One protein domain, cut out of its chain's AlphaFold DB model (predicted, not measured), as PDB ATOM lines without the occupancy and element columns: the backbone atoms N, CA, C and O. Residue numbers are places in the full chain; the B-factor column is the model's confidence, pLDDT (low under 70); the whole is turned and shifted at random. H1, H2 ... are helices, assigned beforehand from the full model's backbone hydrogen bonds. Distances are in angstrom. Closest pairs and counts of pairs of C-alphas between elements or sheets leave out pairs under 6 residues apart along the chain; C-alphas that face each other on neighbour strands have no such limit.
ATOM      1  N   ALA A 205       1.540  32.629  33.125       84.12
ATOM      2  CA  ALA A 205       0.316  33.312  33.548       84.12
ATOM      3  C   ALA A 205      -0.607  33.704  32.380       84.12
ATOM      4  O   ALA A 205      -1.806  33.874  32.591       84.12
ATOM      5  N   PHE A 206      -0.055  33.848  31.174       83.25
ATOM      6  CA  PHE A 206      -0.792  34.234  29.969       83.25
ATOM      7  C   PHE A 206      -0.886  33.103  28.945       83.25
ATOM      8  O   PHE A 206      -1.190  33.364  27.786       83.25
ATOM      9  N   TRP A 207      -0.599  31.866  29.355       89.75
ATOM     10  CA  TRP A 207      -0.577  30.747  28.431       89.75
ATOM     11  C   TRP A 207      -1.971  30.279  28.017       89.75
ATOM     12  O   TRP A 207      -2.847  30.029  28.852       89.75
ATOM     13  N   GLU A 208      -2.126  30.048  26.721       91.75
ATOM     14  CA  GLU A 208      -3.250  29.347  26.112       91.75
ATOM     15  C   GLU A 208      -3.100  27.823  26.226       91.75
ATOM     16  O   GLU A 208      -2.091  27.310  26.706       91.75
ATOM     17  N   ASP A 209      -4.165  27.079  25.927       94.31
ATOM     18  CA  ASP A 209      -4.255  25.637  26.208       94.31
ATOM     19  C   ASP A 209      -3.168  24.863  25.465       94.31
ATOM     20  O   ASP A 209      -2.454  24.073  26.081       94.31
ATOM     21  N   HIS A 210      -2.971  25.184  24.185       93.00
ATOM     22  CA  HIS A 210      -1.932  24.600  23.343       93.00
ATOM     23  C   HIS A 210      -0.524  24.789  23.938       93.00
ATOM     24  O   HIS A 210       0.261  23.848  23.965       93.00
ATOM     25  N   GLN A 211      -0.221  25.941  24.550       93.44
ATOM     26  CA  GLN A 211       1.103  26.214  25.131       93.44
ATOM     27  C   GLN A 211       1.401  25.324  26.343       93.44
ATOM     28  O   GLN A 211       2.537  24.889  26.537       93.44
ATOM     29  N   TYR A 212       0.379  25.006  27.147       95.44
ATOM     30  CA  TYR A 212       0.522  24.019  28.220       95.44
ATOM     31  C   TYR A 212       0.795  22.624  27.648       95.44
ATOM     32  O   TYR A 212       1.654  21.913  28.170       95.44
ATOM     33  N   LEU A 213       0.076  22.235  26.594       96.62
ATOM     34  CA  LEU A 213       0.224  20.921  25.969       96.62
ATOM     35  C   LEU A 213       1.600  20.756  25.312       96.62
ATOM     36  O   LEU A 213       2.261  19.748  25.563       96.62
ATOM     37  N   ASN A 214       2.076  21.770  24.587       94.06
ATOM     38  CA  ASN A 214       3.406  21.784  23.977       94.06
ATOM     39  C   ASN A 214       4.511  21.712  25.020       94.06
ATOM     40  O   ASN A 214       5.400  20.875  24.904       94.06
ATOM     41  N   TRP A 215       4.408  22.488  26.103       95.00
ATOM     42  CA  TRP A 215       5.343  22.362  27.220       95.00
ATOM     43  C   TRP A 215       5.353  20.937  27.800       95.00
ATOM     44  O   TRP A 215       6.409  20.393  28.122       95.00
ATOM     45  N   GLY A 216       4.180  20.306  27.932       95.62
ATOM     46  CA  GLY A 216       4.065  18.926  28.403       95.62
ATOM     47  C   GLY A 216       4.690  17.908  27.445       95.62
ATOM     48  O   GLY A 216       5.314  16.948  27.907       95.62
ATOM     49  N   ALA A 217       4.546  18.126  26.137       95.06
ATOM     50  CA  ALA A 217       5.160  17.316  25.092       95.06
ATOM     51  C   ALA A 217       6.689  17.461  25.127       95.06
ATOM     52  O   ALA A 217       7.398  16.457  25.187       95.06
ATOM     53  N   ASP A 218       7.192  18.691  25.225       93.75
ATOM     54  CA  ASP A 218       8.620  19.006  25.310       93.75
ATOM     55  C   ASP A 218       9.262  18.398  26.551       93.75
ATOM     56  O   ASP A 218      10.302  17.736  26.470       93.75
ATOM     57  N   TYR A 219       8.584  18.516  27.694       94.62
ATOM     58  CA  TYR A 219       8.971  17.818  28.911       94.62
ATOM     59  C   TYR A 219       9.054  16.306  28.674       94.62
ATOM     60  O   TYR A 219      10.034  15.674  29.074       94.62
ATOM     61  N   ALA A 220       8.050  15.695  28.039       93.81
ATOM     62  CA  ALA A 220       8.044  14.252  27.830       93.81
ATOM     63  C   ALA A 220       9.211  13.803  26.943       93.81
ATOM     64  O   ALA A 220       9.885  12.829  27.284       93.81
ATOM     65  N   MET A 221       9.503  14.536  25.867       91.25
ATOM     66  CA  MET A 221      10.585  14.217  24.936       91.25
ATOM     67  C   MET A 221      11.956  14.188  25.608       91.25
ATOM     68  O   MET A 221      12.697  13.216  25.458       91.25
ATOM     69  N   VAL A 222      12.283  15.205  26.409       91.56
ATOM     70  CA  VAL A 222      13.605  15.291  27.055       91.56
ATOM     71  C   VAL A 222      13.753  14.356  28.256       91.56
ATOM     72  O   VAL A 222      14.870  14.075  28.687       91.56
ATOM     73  N   ASN A 223      12.634  13.856  28.791       91.62
ATOM     74  CA  ASN A 223      12.587  12.943  29.934       91.62
ATOM     75  C   ASN A 223      12.325  11.481  29.519       91.62
ATOM     76  O   ASN A 223      11.835  10.674  30.318       91.62
ATOM     77  N   GLY A 224      12.654  11.114  28.275       88.50
ATOM     78  CA  GLY A 224      12.543   9.742  27.774       88.50
ATOM     79  C   GLY A 224      11.097   9.261  27.676       88.50
ATOM     80  O   GLY A 224      10.777   8.171  28.141       88.50
ATOM     81  N   MET A 225      10.218  10.100  27.126       92.56
ATOM     82  CA  MET A 225       8.784   9.855  26.934       92.56
ATOM     83  C   MET A 225       8.003   9.623  28.236       92.56
ATOM     84  O   MET A 225       7.016   8.884  28.287       92.56
ATOM     85  N   ARG A 226       8.448  10.260  29.326       93.19
ATOM     86  CA  ARG A 226       7.743  10.270  30.612       93.19
ATOM     87  C   ARG A 226       6.840  11.490  30.694       93.19
ATOM     88  O   ARG A 226       7.320  12.616  30.718       93.19
ATOM     89  N   LEU A 227       5.537  11.264  30.818       93.62
ATOM     90  CA  LEU A 227       4.576  12.355  30.978       93.62
ATOM     91  C   LEU A 227       4.754  13.073  32.331       93.62
ATOM     92  O   LEU A 227       5.067  12.420  33.339       93.62
ATOM     93  N   PRO A 228       4.510  14.396  32.383       92.69
ATOM     94  CA  PRO A 228       4.704  15.202  33.583       92.69
ATOM     95  C   PRO A 228       3.855  14.723  34.767       92.69
ATOM     96  O   PRO A 228       2.780  14.126  34.633       92.69
ATOM     97  N   ASP A 229       4.356  14.971  35.974       91.75
ATOM     98  CA  ASP A 229       3.673  14.659  37.224       91.75
ATOM     99  C   ASP A 229       3.680  15.843  38.190       91.75
ATOM    100  O   ASP A 229       4.434  16.794  38.017       91.75
ATOM    101  N   ARG A 230       2.811  15.796  39.212       93.12
ATOM    102  CA  ARG A 230       2.641  16.936  40.123       93.12
ATOM    103  C   ARG A 230       3.966  17.379  40.768       93.12
ATOM    104  O   ARG A 230       4.273  18.560  40.645       93.12
ATOM    105  N   PRO A 231       4.776  16.483  41.375       92.75
ATOM    106  CA  PRO A 231       6.026  16.905  42.001       92.75
ATOM    107  C   PRO A 231       7.000  17.582  41.032       92.75
ATOM    108  O   PRO A 231       7.556  18.620  41.374       92.75
ATOM    109  N   ARG A 232       7.204  17.038  39.823       91.00
ATOM    110  CA  ARG A 232       8.173  17.608  38.871       91.00
ATOM    111  C   ARG A 232       7.674  18.928  38.299       91.00
ATOM    112  O   ARG A 232       8.456  19.864  38.175       91.00
ATOM    113  N   MET A 233       6.375  19.031  38.032       93.06
ATOM    114  CA  MET A 233       5.751  20.286  37.615       93.06
ATOM    115  C   MET A 233       5.921  21.383  38.661       93.06
ATOM    116  O   MET A 233       6.325  22.488  38.323       93.06
ATOM    117  N   ASP A 234       5.672  21.082  39.936       94.38
ATOM    118  CA  ASP A 234       5.808  22.077  40.999       94.38
ATOM    119  C   ASP A 234       7.281  22.484  41.213       94.38
ATOM    120  O   ASP A 234       7.558  23.665  41.420       94.38
ATOM    121  N   ILE A 235       8.238  21.555  41.059       92.75
ATOM    122  CA  ILE A 235       9.683  21.863  41.065       92.75
ATOM    123  C   ILE A 235      10.057  22.794  39.901       92.75
ATOM    124  O   ILE A 235      10.716  23.813  40.116       92.75
ATOM    125  N   LEU A 236       9.641  22.469  38.673       92.38
ATOM    126  CA  LEU A 236       9.931  23.289  37.492       92.38
ATOM    127  C   LEU A 236       9.233  24.651  37.568       92.38
ATOM    128  O   LEU A 236       9.824  25.668  37.212       92.38
ATOM    129  N   SER A 237       8.013  24.698  38.100       93.38
ATOM    130  CA  SER A 237       7.262  25.935  38.301       93.38
ATOM    131  C   SER A 237       7.914  26.852  39.331       93.38
ATOM    132  O   SER A 237       8.027  28.053  39.080       93.38
ATOM    133  N   ALA A 238       8.432  26.301  40.434       90.62
ATOM    134  CA  ALA A 238       9.204  27.062  41.418       90.62
ATOM    135  C   ALA A 238      10.474  27.688  40.813       90.62
ATOM    136  O   ALA A 238      10.898  28.756  41.244       90.62
ATOM    137  N   ARG A 239      11.046  27.055  39.781       88.44
ATOM    138  CA  ARG A 239      12.182  27.573  38.998       88.44
ATOM    139  C   ARG A 239      11.768  28.425  37.792       88.44
ATOM    140  O   ARG A 239      12.625  28.895  37.056       88.44
ATOM    141  N   HIS A 240      10.471  28.656  37.593       89.75
ATOM    142  CA  HIS A 240       9.903  29.378  36.448       89.75
ATOM    143  C   HIS A 240      10.167  28.735  35.071       89.75
ATOM    144  O   HIS A 240      10.173  29.433  34.057       89.75
ATOM    145  N   HIS A 241      10.324  27.411  35.023       89.56
ATOM    146  CA  HIS A 241      10.506  26.631  33.792       89.56
ATOM    147  C   HIS A 241       9.256  25.834  33.390       89.56
ATOM    148  O   HIS A 241       9.329  24.956  32.536       89.56
ATOM    149  N   GLY A 242       8.101  26.102  34.003       91.69
ATOM    150  CA  GLY A 242       6.865  25.407  33.658       91.69
ATOM    151  C   GLY A 242       5.654  25.781  34.511       91.69
ATOM    152  O   GLY A 242       5.761  26.567  35.462       91.69
ATOM    153  N   PRO A 243       4.481  25.226  34.176       94.62
ATOM    154  CA  PRO A 243       3.262  25.407  34.938       94.62
ATOM    155  C   PRO A 243       3.268  24.613  36.242       94.62
ATOM    156  O   PRO A 243       3.811  23.515  36.327       94.62
ATOM    157  N   SER A 244       2.591  25.151  37.258       95.31
ATOM    158  CA  SER A 244       2.324  24.409  38.492       95.31
ATOM    159  C   SER A 244       1.239  23.354  38.278       95.31
ATOM    160  O   SER A 244       0.345  23.501  37.434       95.31
ATOM    161  N   ALA A 245       1.238  22.317  39.114       95.25
ATOM    162  CA  ALA A 245       0.191  21.302  39.108       95.25
ATOM    163  C   ALA A 245      -1.194  21.883  39.436       95.25
ATOM    164  O   ALA A 245      -2.219  21.342  39.012       95.25
ATOM    165  N   LYS A 246      -1.240  22.979  40.206       95.50
ATOM    166  CA  LYS A 246      -2.474  23.727  40.464       95.50
ATOM    167  C   LYS A 246      -2.996  24.373  39.182       95.50
ATOM    168  O   LYS A 246      -4.138  24.110  38.832       95.50
ATOM    169  N   ALA A 247      -2.154  25.113  38.460       94.81
ATOM    170  CA  ALA A 247      -2.554  25.766  37.213       94.81
ATOM    171  C   ALA A 247      -3.088  24.758  36.181       94.81
ATOM    172  O   ALA A 247      -4.123  24.993  35.570       94.81
ATOM    173  N   VAL A 248      -2.444  23.593  36.049       95.94
ATOM    174  CA  VAL A 248      -2.940  22.515  35.175       95.94
ATOM    175  C   VAL A 248      -4.292  21.970  35.620       95.94
ATOM    176  O   VAL A 248      -5.155  21.723  34.788       95.94
ATOM    177  N   ARG A 249      -4.499  21.764  36.921       94.75
ATOM    178  CA  ARG A 249      -5.782  21.268  37.437       94.75
ATOM    179  C   ARG A 249      -6.915  22.251  37.161       94.75
ATOM    180  O   ARG A 249      -7.984  21.817  36.753       94.75
ATOM    181  N   ASP A 250      -6.663  23.535  37.393       93.62
ATOM    182  CA  ASP A 250      -7.652  24.596  37.203       93.62
ATOM    183  C   ASP A 250      -8.036  24.718  35.718       93.62
ATOM    184  O   ASP A 250      -9.179  25.032  35.403       93.62
ATOM    185  N   LYS A 251      -7.098  24.407  34.815       94.38
ATOM    186  CA  LYS A 251      -7.265  24.543  33.366       94.38
ATOM    187  C   LYS A 251      -7.823  23.297  32.666       94.38
ATOM    188  O   LYS A 251      -8.736  23.401  31.862       94.38
ATOM    189  N   PHE A 252      -7.313  22.114  33.004       95.69
ATOM    190  CA  PHE A 252      -7.644  20.842  32.341       95.69
ATOM    191  C   PHE A 252      -8.532  19.921  33.195       95.69
ATOM    192  O   PHE A 252      -8.729  18.753  32.865       95.69
ATOM    193  N   GLY A 253      -9.010  20.387  34.352       92.38
ATOM    194  CA  GLY A 253      -9.849  19.610  35.274       92.38
ATOM    195  C   GLY A 253      -9.109  18.513  36.053       92.38
ATOM    196  O   GLY A 253      -9.643  17.955  37.012       92.38
ATOM    197  N   GLY A 254      -7.856  18.205  35.709       93.06
ATOM    198  CA  GLY A 254      -7.071  17.209  36.422       93.06
ATOM    199  C   GLY A 254      -5.796  16.778  35.710       93.06
ATOM    200  O   GLY A 254      -5.578  17.026  34.531       93.06
ATOM    201  N   MET A 255      -4.939  16.079  36.459       94.38
ATOM    202  CA  MET A 255      -3.656  15.586  35.946       94.38
ATOM    203  C   MET A 255      -3.824  14.425  34.956       94.38
ATOM    204  O   MET A 255      -2.961  14.223  34.113       94.38
ATOM    205  N   SER A 256      -4.895  13.636  35.076       94.62
ATOM    206  CA  SER A 256      -5.166  12.535  34.142       94.62
ATOM    207  C   SER A 256      -5.554  13.075  32.767       94.62
ATOM    208  O   SER A 256      -4.880  12.745  31.800       94.62
ATOM    209  N   SER A 257      -6.536  13.982  32.712       96.44
ATOM    210  CA  SER A 257      -6.983  14.633  31.473       96.44
ATOM    211  C   SER A 257      -5.852  15.400  30.792       96.44
ATOM    212  O   SER A 257      -5.653  15.283  29.591       96.44
ATOM    213  N   TYR A 258      -5.042  16.125  31.573       96.94
ATOM    214  CA  TYR A 258      -3.875  16.822  31.038       96.94
ATOM    215  C   TYR A 258      -2.862  15.872  30.385       96.94
ATOM    216  O   TYR A 258      -2.377  16.140  29.296       96.94
ATOM    217  N   LYS A 259      -2.545  14.743  31.023       95.69
ATOM    218  CA  LYS A 259      -1.600  13.766  30.461       95.69
ATOM    219  C   LYS A 259      -2.107  13.102  29.191       95.69
ATOM    220  O   LYS A 259      -1.295  12.786  28.333       95.69
ATOM    221  N   GLU A 260      -3.406  12.842  29.116       96.19
ATOM    222  CA  GLU A 260      -4.040  12.305  27.915       96.19
ATOM    223  C   GLU A 260      -3.918  13.309  26.767       96.19
ATOM    224  O   GLU A 260      -3.313  12.983  25.754       96.19
ATOM    225  N   ALA A 261      -4.288  14.571  26.997       97.38
ATOM    226  CA  ALA A 261      -4.130  15.634  26.006       97.38
ATOM    227  C   ALA A 261      -2.663  15.866  25.587       97.38
ATOM    228  O   ALA A 261      -2.372  16.066  24.408       97.38
ATOM    229  N   VAL A 262      -1.710  15.803  26.529       97.00
ATOM    230  CA  VAL A 262      -0.268  15.882  26.220       97.00
ATOM    231  C   VAL A 262       0.180  14.688  25.380       97.00
ATOM    232  O   VAL A 262       0.964  14.861  24.449       97.00
ATOM    233  N   ARG A 263      -0.299  13.477  25.692       96.69
ATOM    234  CA  ARG A 263       0.001  12.283  24.896       96.69
ATOM    235  C   ARG A 263      -0.513  12.461  23.471       96.69
ATOM    236  O   ARG A 263       0.259  12.229  22.552       96.69
ATOM    237  N   ASP A 264      -1.758  12.891  23.302       96.69
ATOM    238  CA  ASP A 264      -2.372  13.078  21.984       96.69
ATOM    239  C   ASP A 264      -1.622  14.135  21.165       96.69
ATOM    240  O   ASP A 264      -1.308  13.905  19.999       96.69
ATOM    241  N   THR A 265      -1.233  15.242  21.805       96.44
ATOM    242  CA  THR A 265      -0.405  16.294  21.188       96.44
ATOM    243  C   THR A 265       0.939  15.740  20.715       96.44
ATOM    244  O   THR A 265       1.372  16.005  19.597       96.44
ATOM    245  N   LEU A 266       1.609  14.936  21.545       94.75
ATOM    246  CA  LEU A 266       2.900  14.358  21.185       94.75
ATOM    247  C   LEU A 266       2.773  13.292  20.085       94.75
ATOM    248  O   LEU A 266       3.620  13.241  19.199       94.75
ATOM    249  N   VAL A 267       1.725  12.462  20.117       95.81
ATOM    250  CA  VAL A 267       1.424  11.503  19.043       95.81
ATOM    251  C   VAL A 267       1.230  12.245  17.726       95.81
ATOM    252  O   VAL A 267       1.865  11.879  16.742       95.81
ATOM    253  N   PHE A 268       0.424  13.309  17.725       95.06
ATOM    254  CA  PHE A 268       0.191  14.138  16.546       95.06
ATOM    255  C   PHE A 268       1.502  14.684  15.965       95.06
ATOM    256  O   PHE A 268       1.801  14.413  14.806       95.06
ATOM    257  N   ARG A 269       2.333  15.346  16.785       93.69
ATOM    258  CA  ARG A 269       3.620  15.919  16.341       93.69
ATOM    259  C   ARG A 269       4.581  14.867  15.781       93.69
ATOM    260  O   ARG A 269       5.233  15.098  14.768       93.69
ATOM    261  N   LEU A 270       4.678  13.704  16.430       93.44
ATOM    262  CA  LEU A 270       5.550  12.620  15.965       93.44
ATOM    263  C   LEU A 270       5.056  12.012  14.649       93.44
ATOM    264  O   LEU A 270       5.874  11.706  13.789       93.44
ATOM    265  N   THR A 271       3.741  11.850  14.481       93.88
ATOM    266  CA  THR A 271       3.148  11.337  13.241       93.88
ATOM    267  C   THR A 271       3.261  12.336  12.094       93.88
ATOM    268  O   THR A 271       3.536  11.927  10.968       93.88
ATOM    269  N   GLU A 272       3.087  13.630  12.357       92.88
ATOM    270  CA  GLU A 272       3.273  14.683  11.357       92.88
ATOM    271  C   GLU A 272       4.715  14.700  10.838       92.88
ATOM    272  O   GLU A 272       4.938  14.644   9.631       92.88
ATOM    273  N   LEU A 273       5.695  14.666  11.743       92.06
ATOM    274  CA  LEU A 273       7.109  14.568  11.386       92.06
ATOM    275  C   LEU A 273       7.430  13.271  10.624       92.06
ATOM    276  O   LEU A 273       8.156  13.300   9.634       92.06
ATOM    277  N   GLU A 274       6.901  12.130  11.071       90.75
ATOM    278  CA  GLU A 274       7.097  10.853  10.380       90.75
ATOM    279  C   GLU A 274       6.533  10.892   8.952       90.75
ATOM    280  O   GLU A 274       7.197  10.437   8.024       90.75
ATOM    281  N   SER A 275       5.359  11.501   8.767       92.19
ATOM    282  CA  SER A 275       4.737  11.677   7.449       92.19
ATOM    283  C   SER A 275       5.559  12.621   6.572       92.19
ATOM    284  O   SER A 275       5.791  12.329   5.404       92.19
ATOM    285  N   ALA A 276       6.074  13.716   7.140       90.75
ATOM    286  CA  ALA A 276       6.913  14.664   6.414       90.75
ATOM    287  C   ALA A 276       8.193  14.011   5.864       90.75
ATOM    288  O   ALA A 276       8.614  14.332   4.746       90.75
ATOM    289  N   ILE A 277       8.784  13.092   6.639       88.75
ATOM    290  CA  ILE A 277       9.926  12.266   6.231       88.75
ATOM    291  C   ILE A 277       9.524  11.291   5.117       88.75
ATOM    292  O   ILE A 277      10.200  11.233   4.095       88.75
ATOM    293  N   ASP A 278       8.429  10.547   5.295       87.44
ATOM    294  CA  ASP A 278       7.988   9.527   4.332       87.44
ATOM    295  C   ASP A 278       7.576  10.127   2.975       87.44
ATOM    296  O   ASP A 278       7.732   9.491   1.933       87.44
ATOM    297  N   GLU A 279       7.069  11.361   2.978       88.81
ATOM    298  CA  GLU A 279       6.637  12.094   1.784       88.81
ATOM    299  C   GLU A 279       7.753  12.935   1.127       88.81
ATOM    300  O   GLU A 279       7.485  13.643   0.156       88.81
ATOM    301  N   ASP A 280       8.992  12.892   1.641       82.69
ATOM    302  CA  ASP A 280      10.143  13.687   1.157       82.69
ATOM    303  C   ASP A 280       9.840  15.205   1.063       82.69
ATOM    304  O   ASP A 280      10.283  15.961   0.180       82.69
ATOM    305  N   THR A 281       9.015  15.683   1.999       84.69
ATOM    306  CA  THR A 281       8.672  17.110   2.115       84.69
ATOM    307  C   THR A 281       9.777  17.898   2.812       84.69
ATOM    308  O   THR A 281       9.950  19.091   2.539       84.69
ATOM    309  N   VAL A 282      10.581  17.218   3.632       85.00
ATOM    310  CA  VAL A 282      11.782  17.741   4.287       85.00
ATOM    311  C   VAL A 282      13.036  17.089   3.724       85.00
ATOM    312  O   VAL A 282      13.037  15.925   3.354       85.00
ATOM    313  N   HIS A 283      14.126  17.850   3.670       82.19
ATOM    314  CA  HIS A 283      15.400  17.341   3.167       82.19
ATOM    315  C   HIS A 283      16.018  16.338   4.166       82.19
ATOM    316  O   HIS A 283      16.184  16.716   5.329       82.19
ATOM    317  N   PRO A 284      16.443  15.129   3.741       78.00
ATOM    318  CA  PRO A 284      17.035  14.113   4.624       78.00
ATOM    319  C   PRO A 284      18.187  14.637   5.493       78.00
ATOM    320  O   PRO A 284      18.189  14.458   6.712       78.00
ATOM    321  N   GLY A 285      19.094  15.412   4.889       81.06
ATOM    322  CA  GLY A 285      20.214  16.060   5.570       81.06
ATOM    323  C   GLY A 285      19.876  17.001   6.733       81.06
ATOM    324  O   GLY A 285      20.775  17.409   7.471       81.06
ATOM    325  N   LEU A 286      18.597  17.337   6.945       87.88
ATOM    326  CA  LEU A 286      18.135  18.066   8.128       87.88
ATOM    327  C   LEU A 286      18.478  17.322   9.425       87.88
ATOM    328  O   LEU A 286      18.834  17.944  10.429       87.88
ATOM    329  N   PHE A 287      18.399  15.992   9.400       87.94
ATOM    330  CA  PHE A 287      18.495  15.161  10.596       87.94
ATOM    331  C   PHE A 287      19.860  14.495  10.793       87.94
ATOM    332  O   PHE A 287      20.026  13.775  11.777       87.94
ATOM    333  N   ILE A 288      20.844  14.782   9.928       79.75
ATOM    334  CA  ILE A 288      22.223  14.288  10.083       79.75
ATOM    335  C   ILE A 288      22.728  14.594  11.487       79.75
ATOM    336  O   ILE A 288      22.616  15.734  11.949       79.75
ATOM    337  N   SER A 289      23.314  13.598  12.149       79.69
ATOM    338  CA  SER A 289      23.879  13.709  13.493       79.69
ATOM    339  C   SER A 289      22.873  14.085  14.593       79.69
ATOM    340  O   SER A 289      23.284  14.558  15.660       79.69
ATOM    341  N   ALA A 290      21.563  13.946  14.357       84.06
ATOM    342  CA  ALA A 290      20.563  14.197  15.388       84.06
ATOM    343  C   ALA A 290      20.628  13.111  16.474       84.06
ATOM    344  O   ALA A 290      20.523  11.915  16.208       84.06
ATOM    345  N   SER A 291      20.787  13.530  17.729       84.06
ATOM    346  CA  SER A 291      21.119  12.618  18.839       84.06
ATOM    347  C   SER A 291      19.907  12.100  19.620       84.06
ATOM    348  O   SER A 291      20.022  11.189  20.443       84.06
ATOM    349  N   SER A 292      18.731  12.698  19.415       86.94
ATOM    350  CA  SER A 292      17.515  12.372  20.161       86.94
ATOM    351  C   SER A 292      16.256  12.833  19.432       86.94
ATOM    352  O   SER A 292      16.317  13.719  18.586       86.94
ATOM    353  N   VAL A 293      15.092  12.309  19.830       88.44
ATOM    354  CA  VAL A 293      13.789  12.738  19.285       88.44
ATOM    355  C   VAL A 293      13.554  14.242  19.473       88.44
ATOM    356  O   VAL A 293      13.000  14.892  18.594       88.44
ATOM    357  N   ALA A 294      14.002  14.803  20.600       88.69
ATOM    358  CA  ALA A 294      13.871  16.232  20.867       88.69
ATOM    359  C   ALA A 294      14.710  17.077  19.890       88.69
ATOM    360  O   ALA A 294      14.229  18.090  19.402       88.69
ATOM    361  N   ASP A 295      15.932  16.636  19.573       87.44
ATOM    362  CA  ASP A 295      16.818  17.284  18.591       87.44
ATOM    363  C   ASP A 295      16.206  17.233  17.180       87.44
ATOM    364  O   ASP A 295      16.089  18.258  16.514       87.44
ATOM    365  N   VAL A 296      15.693  16.067  16.767       89.25
ATOM    366  CA  VAL A 296      14.993  15.903  15.479       89.25
ATOM    367  C   VAL A 296      13.816  16.878  15.360       89.25
ATOM    368  O   VAL A 296      13.699  17.573  14.351       89.25
ATOM    369  N   LEU A 297      12.972  16.977  16.392       89.38
ATOM    370  CA  LEU A 297      11.832  17.894  16.378       89.38
ATOM    371  C   LEU A 297      12.264  19.361  16.386       89.38
ATOM    372  O   LEU A 297      11.756  20.128  15.581       89.38
ATOM    373  N   VAL A 298      13.241  19.759  17.203       89.00
ATOM    374  CA  VAL A 298      13.765  21.139  17.187       89.00
ATOM    375  C   VAL A 298      14.225  21.541  15.787       89.00
ATOM    376  O   VAL A 298      13.894  22.633  15.315       89.00
ATOM    377  N   ARG A 299      14.951  20.657  15.097       90.00
ATOM    378  CA  ARG A 299      15.412  20.911  13.729       90.00
ATOM    379  C   ARG A 299      14.255  21.013  12.745       90.00
ATOM    380  O   ARG A 299      14.254  21.930  11.929       90.00
ATOM    381  N   TYR A 300      13.269  20.125  12.848       91.75
ATOM    382  CA  TYR A 300      12.057  20.161  12.029       91.75
ATOM    383  C   TYR A 300      11.266  21.465  12.209       91.75
ATOM    384  O   TYR A 300      10.961  22.145  11.234       91.75
ATOM    385  N   GLU A 301      11.016  21.882  13.447       90.94
ATOM    386  CA  GLU A 301      10.247  23.097  13.752       90.94
ATOM    387  C   GLU A 301      11.001  24.369  13.325       90.94
ATOM    388  O   GLU A 301      10.416  25.324  12.806       90.94
ATOM    389  N   THR A 302      12.330  24.375  13.483       90.88
ATOM    390  CA  THR A 302      13.185  25.468  12.990       90.88
ATOM    391  C   THR A 302      13.189  25.510  11.461       90.88
ATOM    392  O   THR A 302      13.139  26.588  10.868       90.88
ATOM    393  N   TYR A 303      13.197  24.349  10.805       92.19
ATOM    394  CA  TYR A 303      13.071  24.250   9.355       92.19
ATOM    395  C   TYR A 303      11.714  24.779   8.869       92.19
ATOM    396  O   TYR A 303      11.681  25.568   7.928       92.19
ATOM    397  N   ASN A 304      10.613  24.448   9.549       92.88
ATOM    398  CA  ASN A 304       9.273  24.957   9.231       92.88
ATOM    399  C   ASN A 304       9.169  26.482   9.378       92.88
ATOM    400  O   ASN A 304       8.548  27.150   8.545       92.88
ATOM    401  N   LEU A 305       9.835  27.061  10.384       94.25
ATOM    402  CA  LEU A 305       9.968  28.513  10.504       94.25
ATOM    403  C   LEU A 305      10.658  29.118   9.272       94.25
ATOM    404  O   LEU A 305      10.175  30.108   8.719       94.25
ATOM    405  N   LEU A 306      11.757  28.512   8.813       92.31
ATOM    406  CA  LEU A 306      12.475  28.960   7.617       92.31
ATOM    407  C   LEU A 306      11.676  28.744   6.327       92.31
ATOM    408  O   LEU A 306      11.725  29.598   5.446       92.31
ATOM    409  N   GLU A 307      10.928  27.648   6.203       93.44
ATOM    410  CA  GLU A 307      10.013  27.421   5.078       93.44
ATOM    411  C   GLU A 307       8.940  28.505   5.004       93.44
ATOM    412  O   GLU A 307       8.646  29.018   3.925       93.44
ATOM    413  N   SER A 308       8.405  28.913   6.156       94.75
ATOM    414  CA  SER A 308       7.376  29.944   6.206       94.75
ATOM    415  C   SER A 308       7.911  31.350   5.922       94.75
ATOM    416  O   SER A 308       7.245  32.129   5.242       94.75
ATOM    417  N   LEU A 309       9.102  31.682   6.425       93.25
ATOM    418  CA  LEU A 309       9.705  33.007   6.247       93.25
ATOM    419  C   LEU A 309      10.394  33.174   4.889       93.25
ATOM    420  O   LEU A 309      10.360  34.256   4.310       93.25
ATOM    421  N   LEU A 310      11.031  32.119   4.379       91.44
ATOM    422  CA  LEU A 310      11.894  32.159   3.198       91.44
ATOM    423  C   LEU A 310      11.525  31.052   2.188       91.44
ATOM    424  O   LEU A 310      12.379  30.241   1.810       91.44
ATOM    425  N   PRO A 311      10.275  31.010   1.685       91.00
ATOM    426  CA  PRO A 311       9.785  29.909   0.845       91.00
ATOM    427  C   PRO A 311      10.560  29.759  -0.474       91.00
ATOM    428  O   PRO A 311      10.659  28.669  -1.029       91.00
ATOM    429  N   HIS A 312      11.152  30.847  -0.965       85.81
ATOM    430  CA  HIS A 312      11.877  30.905  -2.234       85.81
ATOM    431  C   HIS A 312      13.317  30.364  -2.157       85.81
ATOM    432  O   HIS A 312      13.959  30.171  -3.193       85.81
ATOM    433  N   ILE A 313      13.850  30.119  -0.955       85.25
ATOM    434  CA  ILE A 313      15.208  29.595  -0.775       85.25
ATOM    435  C   ILE A 313      15.227  28.079  -0.984       85.25
ATOM    436  O   ILE A 313      14.314  27.360  -0.575       85.25
ATOM    437  N   LYS A 314      16.308  27.579  -1.598       85.31
ATOM    438  CA  LYS A 314      16.544  26.141  -1.801       85.31
ATOM    439  C   LYS A 314      16.575  25.381  -0.468       85.31
ATOM    440  O   LYS A 314      17.240  25.818   0.469       85.31
ATOM    441  N   ARG A 315      15.961  24.192  -0.433       86.06
ATOM    442  CA  ARG A 315      15.873  23.320   0.758       86.06
ATOM    443  C   ARG A 315      17.226  23.086   1.449       86.06
ATOM    444  O   ARG A 315      17.338  23.303   2.649       86.06
ATOM    445  N   GLY A 316      18.277  22.752   0.694       83.06
ATOM    446  CA  GLY A 316      19.615  22.505   1.256       83.06
ATOM    447  C   GLY A 316      20.237  23.709   1.984       83.06
ATOM    448  O   GLY A 316      20.913  23.535   2.990       83.06
ATOM    449  N   LEU A 317      19.952  24.944   1.552       83.56
ATOM    450  CA  LEU A 317      20.420  26.139   2.269       83.56
ATOM    451  C   LEU A 317      19.665  26.341   3.587       83.56
ATOM    452  O   LEU A 317      20.256  26.783   4.566       83.56
ATOM    453  N   LYS A 318      18.374  25.993   3.643       86.38
ATOM    454  CA  LYS A 318      17.615  26.020   4.902       86.38
ATOM    455  C   LYS A 318      18.182  25.001   5.893       86.38
ATOM    456  O   LYS A 318      18.340  25.333   7.061       86.38
ATOM    457  N   VAL A 319      18.565  23.810   5.423       86.75
ATOM    458  CA  VAL A 319      19.257  22.797   6.245       86.75
ATOM    459  C   VAL A 319      20.557  23.346   6.838       86.75
ATOM    460  O   VAL A 319      20.769  23.242   8.044       86.75
ATOM    461  N   GLU A 320      21.402  23.977   6.020       82.12
ATOM    462  CA  GLU A 320      22.638  24.633   6.479       82.12
ATOM    463  C   GLU A 320      22.361  25.681   7.570       82.12
ATOM    464  O   GLU A 320      23.046  25.707   8.596       82.12
ATOM    465  N   LEU A 321      21.322  26.507   7.405       82.75
ATOM    466  CA  LEU A 321      20.930  27.512   8.398       82.75
ATOM    467  C   LEU A 321      20.473  26.891   9.723       82.75
ATOM    468  O   LEU A 321      20.863  27.379  10.783       82.75
ATOM    469  N   VAL A 322      19.697  25.803   9.680       85.38
ATOM    470  CA  VAL A 322      19.288  25.067  10.892       85.38
ATOM    471  C   VAL A 322      20.510  24.492  11.616       85.38
ATOM    472  O   VAL A 322      20.588  24.559  12.838       85.38
ATOM    473  N   ARG A 323      21.489  23.954  10.877       75.56
ATOM    474  CA  ARG A 323      22.691  23.328  11.457       75.56
ATOM    475  C   ARG A 323      23.691  24.337  12.026       75.56
ATOM    476  O   ARG A 323      24.370  24.035  13.006       75.56
ATOM    477  N   THR A 324      23.814  25.509  11.406       68.19
ATOM    478  CA  THR A 324      24.804  26.539  11.775       68.19
ATOM    479  C   THR A 324      24.270  27.573  12.769       68.19
ATOM    480  O   THR A 324      25.057  28.194  13.487       68.19
ATOM    481  N   GLY A 325      22.947  27.746  12.861       59.81
ATOM    482  CA  GLY A 325      22.287  28.708  13.743       59.81
ATOM    483  C   GLY A 325      22.318  28.312  15.221       59.81
ATOM    484  O   GLY A 325      21.310  27.884  15.768       59.81
ATOM    485  N   GLN A 326      23.458  28.488  15.896       62.66
ATOM    486  CA  GLN A 326      23.577  28.194  17.335       62.66
ATOM    487  C   GLN A 326      22.974  29.278  18.243       62.66
ATOM    488  O   GLN A 326      22.677  29.015  19.407       62.66
ATOM    489  N   ARG A 327      22.815  30.511  17.742       69.12
ATOM    490  CA  ARG A 327      22.208  31.630  18.477       69.12
ATOM    491  C   ARG A 327      21.093  32.265  17.658       69.12
ATOM    492  O   ARG A 327      21.221  32.429  16.446       69.12
ATOM    493  N   ALA A 328      20.055  32.730  18.351       75.81
ATOM    494  CA  ALA A 328      18.930  33.444  17.750       75.81
ATOM    495  C   ALA A 328      19.377  34.629  16.873       75.81
ATOM    496  O   ALA A 328      18.851  34.836  15.784       75.81
ATOM    497  N   SER A 329      20.382  35.388  17.319       74.06
ATOM    498  CA  SER A 329      20.902  36.549  16.592       74.06
ATOM    499  C   SER A 329      21.638  36.194  15.304       74.06
ATOM    500  O   SER A 329      21.515  36.926  14.320       74.06
ATOM    501  N   ASP A 330      22.344  35.066  15.284       77.06
ATOM    502  CA  ASP A 330      23.015  34.572  14.083       77.06
ATOM    503  C   ASP A 330      21.983  34.088  13.061       77.06
ATOM    504  O   ASP A 330      22.060  34.460  11.889       77.06
ATOM    505  N   LEU A 331      20.953  33.363  13.517       81.75
ATOM    506  CA  LEU A 331      19.855  32.927  12.656       81.75
ATOM    507  C   LEU A 331      19.074  34.117  12.081       81.75
ATOM    508  O   LEU A 331      18.846  34.171  10.875       81.75
ATOM    509  N   VAL A 332      18.705  35.101  12.911       82.69
ATOM    510  CA  VAL A 332      17.998  36.308  12.450       82.69
ATOM    511  C   VAL A 332      18.837  37.076  11.431       82.69
ATOM    512  O   VAL A 332      18.317  37.461  10.386       82.69
ATOM    513  N   ARG A 333      20.140  37.260  11.679       79.25
ATOM    514  CA  ARG A 333      21.034  37.930  10.723       79.25
ATOM    515  C   ARG A 333      21.131  37.161   9.405       79.25
ATOM    516  O   ARG A 333      21.152  37.776   8.337       79.25
ATOM    517  N   ALA A 334      21.182  35.834   9.468       83.38
ATOM    518  CA  ALA A 334      21.204  35.000   8.278       83.38
ATOM    519  C   ALA A 334      19.899  35.135   7.478       83.38
ATOM    520  O   ALA A 334      19.957  35.401   6.281       83.38
ATOM    521  N   ILE A 335      18.736  35.078   8.139       84.69
ATOM    522  CA  ILE A 335      17.423  35.324   7.516       84.69
ATOM    523  C   ILE A 335      17.395  36.701   6.838       84.69
ATOM    524  O   ILE A 335      17.036  36.807   5.669       84.69
ATOM    525  N   GLN A 336      17.857  37.741   7.535       84.44
ATOM    526  CA  GLN A 336      17.898  39.117   7.030       84.44
ATOM    527  C   GLN A 336      18.857  39.325   5.854       84.44
ATOM    528  O   GLN A 336      18.712  40.287   5.103       84.44
ATOM    529  N   THR A 337      19.834  38.434   5.671       84.56
ATOM    530  CA  THR A 337      20.712  38.463   4.495       84.56
ATOM    531  C   THR A 337      19.948  38.056   3.233       84.56
ATOM    532  O   THR A 337      20.235  38.568   2.152       84.56
ATOM    533  N   PHE A 338      18.959  37.169   3.369       84.25
ATOM    534  CA  PHE A 338      18.103  36.741   2.264       84.25
ATOM    535  C   PHE A 338      16.877  37.638   2.080       84.25
ATOM    536  O   PHE A 338      16.517  37.934   0.944       84.25
ATOM    537  N   ASP A 339      16.271  38.106   3.173       82.31
ATOM    538  CA  ASP A 339      15.177  39.078   3.141       82.31
ATOM    539  C   ASP A 339      15.402  40.216   4.157       82.31
ATOM    540  O   ASP A 339      15.042  40.096   5.335       82.31
ATOM    541  N   PRO A 340      15.966  41.357   3.713       85.12
ATOM    542  CA  PRO A 340      16.226  42.509   4.575       85.12
ATOM    543  C   PRO A 340      14.972  43.202   5.129       85.12
ATOM    544  O   PRO A 340      15.104  44.075   5.988       85.12
ATOM    545  N   GLN A 341      13.769  42.886   4.630       87.56
ATOM    546  CA  GLN A 341      12.527  43.488   5.129       87.56
ATOM    547  C   GLN A 341      12.034  42.827   6.420       87.56
ATOM    548  O   GLN A 341      11.272  43.445   7.169       87.56
ATOM    549  N   LEU A 342      12.478  41.601   6.707       86.38
ATOM    550  CA  LEU A 342      12.115  40.892   7.927       86.38
ATOM    551  C   LEU A 342      12.814  41.517   9.141       86.38
ATOM    552  O   LEU A 342      14.032  41.442   9.317       86.38
ATOM    553  N   SER A 343      12.030  42.134  10.024       85.44
ATOM    554  CA  SER A 343      12.527  42.631  11.308       85.44
ATOM    555  C   SER A 343      12.636  41.497  12.330       85.44
ATOM    556  O   SER A 343      11.943  40.482  12.214       85.44
ATOM    557  N   TRP A 344      13.441  41.693  13.379       84.75
ATOM    558  CA  TRP A 344      13.499  40.772  14.520       84.75
ATOM    559  C   TRP A 344      12.100  40.441  15.052       84.75
ATOM    560  O   TRP A 344      11.759  39.278  15.246       84.75
ATOM    561  N   GLU A 345      11.265  41.465  15.238       85.12
ATOM    562  CA  GLU A 345       9.914  41.313  15.775       85.12
ATOM    563  C   GLU A 345       9.013  40.482  14.858       85.12
ATOM    564  O   GLU A 345       8.198  39.713  15.362       85.12
ATOM    565  N   SER A 346       9.153  40.608  13.533       89.81
ATOM    566  CA  SER A 346       8.382  39.797  12.580       89.81
ATOM    567  C   SER A 346       8.775  38.318  12.615       89.81
ATOM    568  O   SER A 346       7.899  37.455  12.624       89.81
ATOM    569  N   ILE A 347      10.074  38.022  12.721       90.38
ATOM    570  CA  ILE A 347      10.592  36.650  12.812       90.38
ATOM    571  C   ILE A 347      10.175  36.026  14.147       90.38
ATOM    572  O   ILE A 347       9.681  34.902  14.177       90.38
ATOM    573  N   GLU A 348      10.305  36.767  15.252       90.50
ATOM    574  CA  GLU A 348       9.862  36.312  16.573       90.50
ATOM    575  C   GLU A 348       8.347  36.069  16.608       90.50
ATOM    576  O   GLU A 348       7.893  35.054  17.138       90.50
ATOM    577  N   ALA A 349       7.554  36.978  16.032       90.94
ATOM    578  CA  ALA A 349       6.108  36.811  15.940       90.94
ATOM    579  C   ALA A 349       5.750  35.536  15.173       90.94
ATOM    580  O   ALA A 349       4.895  34.781  15.634       90.94
ATOM    581  N   LYS A 350       6.453  35.254  14.069       94.56
ATOM    582  CA  LYS A 350       6.236  34.033  13.296       94.56
ATOM    583  C   LYS A 350       6.648  32.774  14.055       94.56
ATOM    584  O   LYS A 350       5.919  31.792  14.037       94.56
ATOM    585  N   ALA A 351       7.759  32.813  14.788       92.94
ATOM    586  CA  ALA A 351       8.174  31.699  15.638       92.94
ATOM    587  C   ALA A 351       7.191  31.432  16.789       92.94
ATOM    588  O   ALA A 351       7.035  30.293  17.218       92.94
ATOM    589  N   ARG A 352       6.507  32.461  17.301       91.38
ATOM    590  CA  ARG A 352       5.431  32.284  18.289       91.38
ATOM    591  C   ARG A 352       4.155  31.733  17.660       91.38
ATOM    592  O   ARG A 352       3.519  30.898  18.286       91.38
ATOM    593  N   GLU A 353       3.805  32.182  16.455       92.75
ATOM    594  CA  GLU A 353       2.670  31.656  15.680       92.75
ATOM    595  C   GLU A 353       2.841  30.164  15.367       92.75
ATOM    596  O   GLU A 353       1.889  29.407  15.487       92.75
ATOM    597  N   LEU A 354       4.061  29.748  15.020       91.75
ATOM    598  CA  LEU A 354       4.430  28.351  14.766       91.75
ATOM    599  C   LEU A 354       4.837  27.591  16.038       91.75
ATOM    600  O   LEU A 354       5.372  26.495  15.948       91.75
ATOM    601  N   GLU A 355       4.658  28.191  17.219       89.69
ATOM    602  CA  GLU A 355       4.928  27.572  18.526       89.69
ATOM    603  C   GLU A 355       6.381  27.083  18.743       89.69
ATOM    604  O   GLU A 355       6.679  26.421  19.735       89.69
ATOM    605  N   CYS A 356       7.322  27.493  17.889       89.75
ATOM    606  CA  CYS A 356       8.730  27.097  17.925       89.75
ATOM    607  C   CYS A 356       9.655  28.136  18.582       89.75
ATOM    608  O   CYS A 356      10.869  27.936  18.658       89.75
ATOM    609  N   PHE A 357       9.099  29.240  19.103       90.69
ATOM    610  CA  PHE A 357       9.858  30.307  19.770       90.69
ATOM    611  C   PHE A 357      10.877  29.759  20.774       90.69
ATOM    612  O   PHE A 357      12.034  30.166  20.725       90.69
ATOM    613  N   TYR A 358      10.483  28.819  21.643       87.50
ATOM    614  CA  TYR A 358      11.352  28.307  22.708       87.50
ATOM    615  C   TYR A 358      12.529  27.449  22.218       87.50
ATOM    616  O   TYR A 358      13.457  27.209  22.986       87.50
ATOM    617  N   TYR A 359      12.523  27.021  20.957       84.81
ATOM    618  CA  TYR A 359      13.637  26.289  20.351       84.81
ATOM    619  C   TYR A 359      14.641  27.222  19.676       84.81
ATOM    620  O   TYR A 359      15.826  26.915  19.619       84.81
ATOM    621  N   VAL A 360      14.162  28.366  19.180       81.44
ATOM    622  CA  VAL A 360      14.932  29.258  18.306       81.44
ATOM    623  C   VAL A 360      15.487  30.477  19.048       81.44
ATOM    624  O   VAL A 360      16.601  30.919  18.779       81.44
ATOM    625  N   PHE A 361      14.708  31.053  19.968       81.69
ATOM    626  CA  PHE A 361      14.982  32.374  20.547       81.69
ATOM    627  C   PHE A 361      15.586  32.402  21.960       81.69
ATOM    628  O   PHE A 361      16.291  33.374  22.261       81.69
ATOM    629  N   PRO A 362      15.329  31.437  22.865       75.25
ATOM    630  CA  PRO A 362      15.977  31.421  24.167       75.25
ATOM    631  C   PRO A 362      17.496  31.277  24.066       75.25
ATOM    632  O   PRO A 362      18.020  30.438  23.345       75.25
ATOM    633  N   ARG A 363      18.210  32.083  24.853       68.12
ATOM    634  CA  ARG A 363      19.669  32.020  25.028       68.12
ATOM    635  C   ARG A 363      20.117  30.886  25.939       68.12
ATOM    636  O   ARG A 363      21.292  30.534  25.965       68.12
ATOM    637  N   VAL A 364      19.188  30.372  26.735       65.00
ATOM    638  CA  VAL A 364      19.397  29.215  27.593       65.00
ATOM    639  C   VAL A 364      18.737  28.030  26.919       65.00
ATOM    640  O   VAL A 364      17.644  28.168  26.374       65.00
ATOM    641  N   ASP A 365      19.383  26.874  27.000       74.88
ATOM    642  CA  ASP A 365      18.837  25.614  26.515       74.88
ATOM    643  C   ASP A 365      17.534  25.282  27.268       74.88
ATOM    644  O   ASP A 365      17.528  24.752  28.386       74.88
ATOM    645  N   TYR A 366      16.417  25.677  26.653       85.56
ATOM    646  CA  TYR A 366      15.064  25.506  27.167       85.56
ATOM    647  C   TYR A 366      14.793  24.038  27.498       85.56
ATOM    648  O   TYR A 366      14.346  23.723  28.602       85.56
ATOM    649  N   LEU A 367      15.138  23.140  26.576       87.19
ATOM    650  CA  LEU A 367      14.914  21.706  26.707       87.19
ATOM    651  C   LEU A 367      15.749  21.101  27.837       87.19
ATOM    652  O   LEU A 367      15.250  20.273  28.606       87.19
ATOM    653  N   ARG A 368      16.994  21.548  28.015       85.94
ATOM    654  CA  ARG A 368      17.826  21.132  29.152       85.94
ATOM    655  C   ARG A 368      17.223  21.533  30.495       85.94
ATOM    656  O   ARG A 368      17.297  20.739  31.431       85.94
ATOM    657  N   ASN A 369      16.584  22.698  30.589       87.50
ATOM    658  CA  ASN A 369      15.932  23.150  31.823       87.50
ATOM    659  C   ASN A 369      14.676  22.343  32.191       87.50
ATOM    660  O   ASN A 369      14.233  22.399  33.340       87.50
ATOM    661  N   LEU A 370      14.112  21.580  31.249       90.38
ATOM    662  CA  LEU A 370      12.975  20.689  31.494       90.38
ATOM    663  C   LEU A 370      13.383  19.290  31.977       90.38
ATOM    664  O   LEU A 370      12.518  18.523  32.418       90.38
ATOM    665  N   LYS A 371      14.670  18.924  31.901       88.62
ATOM    666  CA  LYS A 371      15.143  17.617  32.375       88.62
ATOM    667  C   LYS A 371      14.922  17.472  33.879       88.62
ATOM    668  O   LYS A 371      15.213  18.370  34.669       88.62
TER     669      LYS A 371
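What this domain is: This is residues 205 to 371 of the 463 residues of an uncharacterized protein of Candidatus Saccharibacteria bacterium RIFCSPLOWO2_01_FULL_49_22 (UniProt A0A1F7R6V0). One long helix, H4, runs along one side of the domain, with H2 and H3 gathered at its beginning and a larger group, H5, H7, H9 and H10, gathered round H6 towards its other end. H1 crosses H4 and reaches the beginning of H6, H8 sits beyond H7 and H9, and the short H10 and H11 lead from H6 back to H1. The printed part has 167 residues with eleven named helices, H1 to H11 in order, and no named strand: the class is all helix, with mostly crossed packing. It is compact, with a radius of gyration of the C-alphas of 16.6 A and spans of 46 by 34 by 23 A.

How they stand to each other: H4, residues 255 to 278, touches H1, residues 209 to 222, through residues 258 to 266 and 213 to 217 alone; the closest C-alphas, of Leu 213 and Val 262, are 5.1 A apart, and at 72 degrees the two are only just about perpendicular. H3, residues 245 to 252, touches H4 only at the corner, with C-alphas 252 and 258 closest at 5.7 A. H2, residues 230 to 238, touches H3, with C-alphas 230 and 245 closest at 5.1 A, and is about perpendicular to it at 73 degrees. The hub is H6, residues 293 to 309, close but not clearly touching H4 (closest C-alphas 273 and 300, 7.5 A). H1 touches H6 at a steep tilt of 45 degrees, opposite ways; C-alphas 221 and 294 are closest at 5.6 A. H7, residues 315 to 324, touches H6 at a steep tilt of 56 degrees, opposite ways, with C-alphas 299 and 322 closest at 6.4 A. H5, residues 284 to 287, touches H7, with C-alphas 286 and 319 closest at 5.2 A. H9, residues 344 to 353, touches H6, with C-alphas 305 and 351 closest at 6.3 A. H8, residues 328 to 338, is close but not clearly touching H7, with C-alphas 321 and 331 closest at 7.0 A. H10, residues 357 to 360, only just touches H6, with 3 pairs of C-alphas within 8 A, the closest 298 and 359 at 6.0 A. H11, residues 366 to 369, touches H1, with C-alphas 222 and 367 closest at 6.6 A. Every O i to N i+4 pair is within hydrogen-bond range in H1, H2, H3, H4, H6, H7 and H9, and 6 of 7 are in H8; H5, H10 and H11 are too short for such a pair.

Where its parts are: H4 is 34.2 A long, from C-alpha 255 at (-3.656, 15.586, 35.946) to C-alpha 278 at (7.988, 9.527, 4.332). H6 measures 24.4 A and H1 20.7 A, the latter from C-alpha 209 at (-4.255, 25.637, 26.208).

The domain as a whole: The C-alphas of Gly 254 and Thr 337 are the two farthest apart, at 47.4 A. The printed part has no cut and no long link. Mean pLDDT of the printed part is 88.6; residues 324 to 327 and 363 to 364 are under 70.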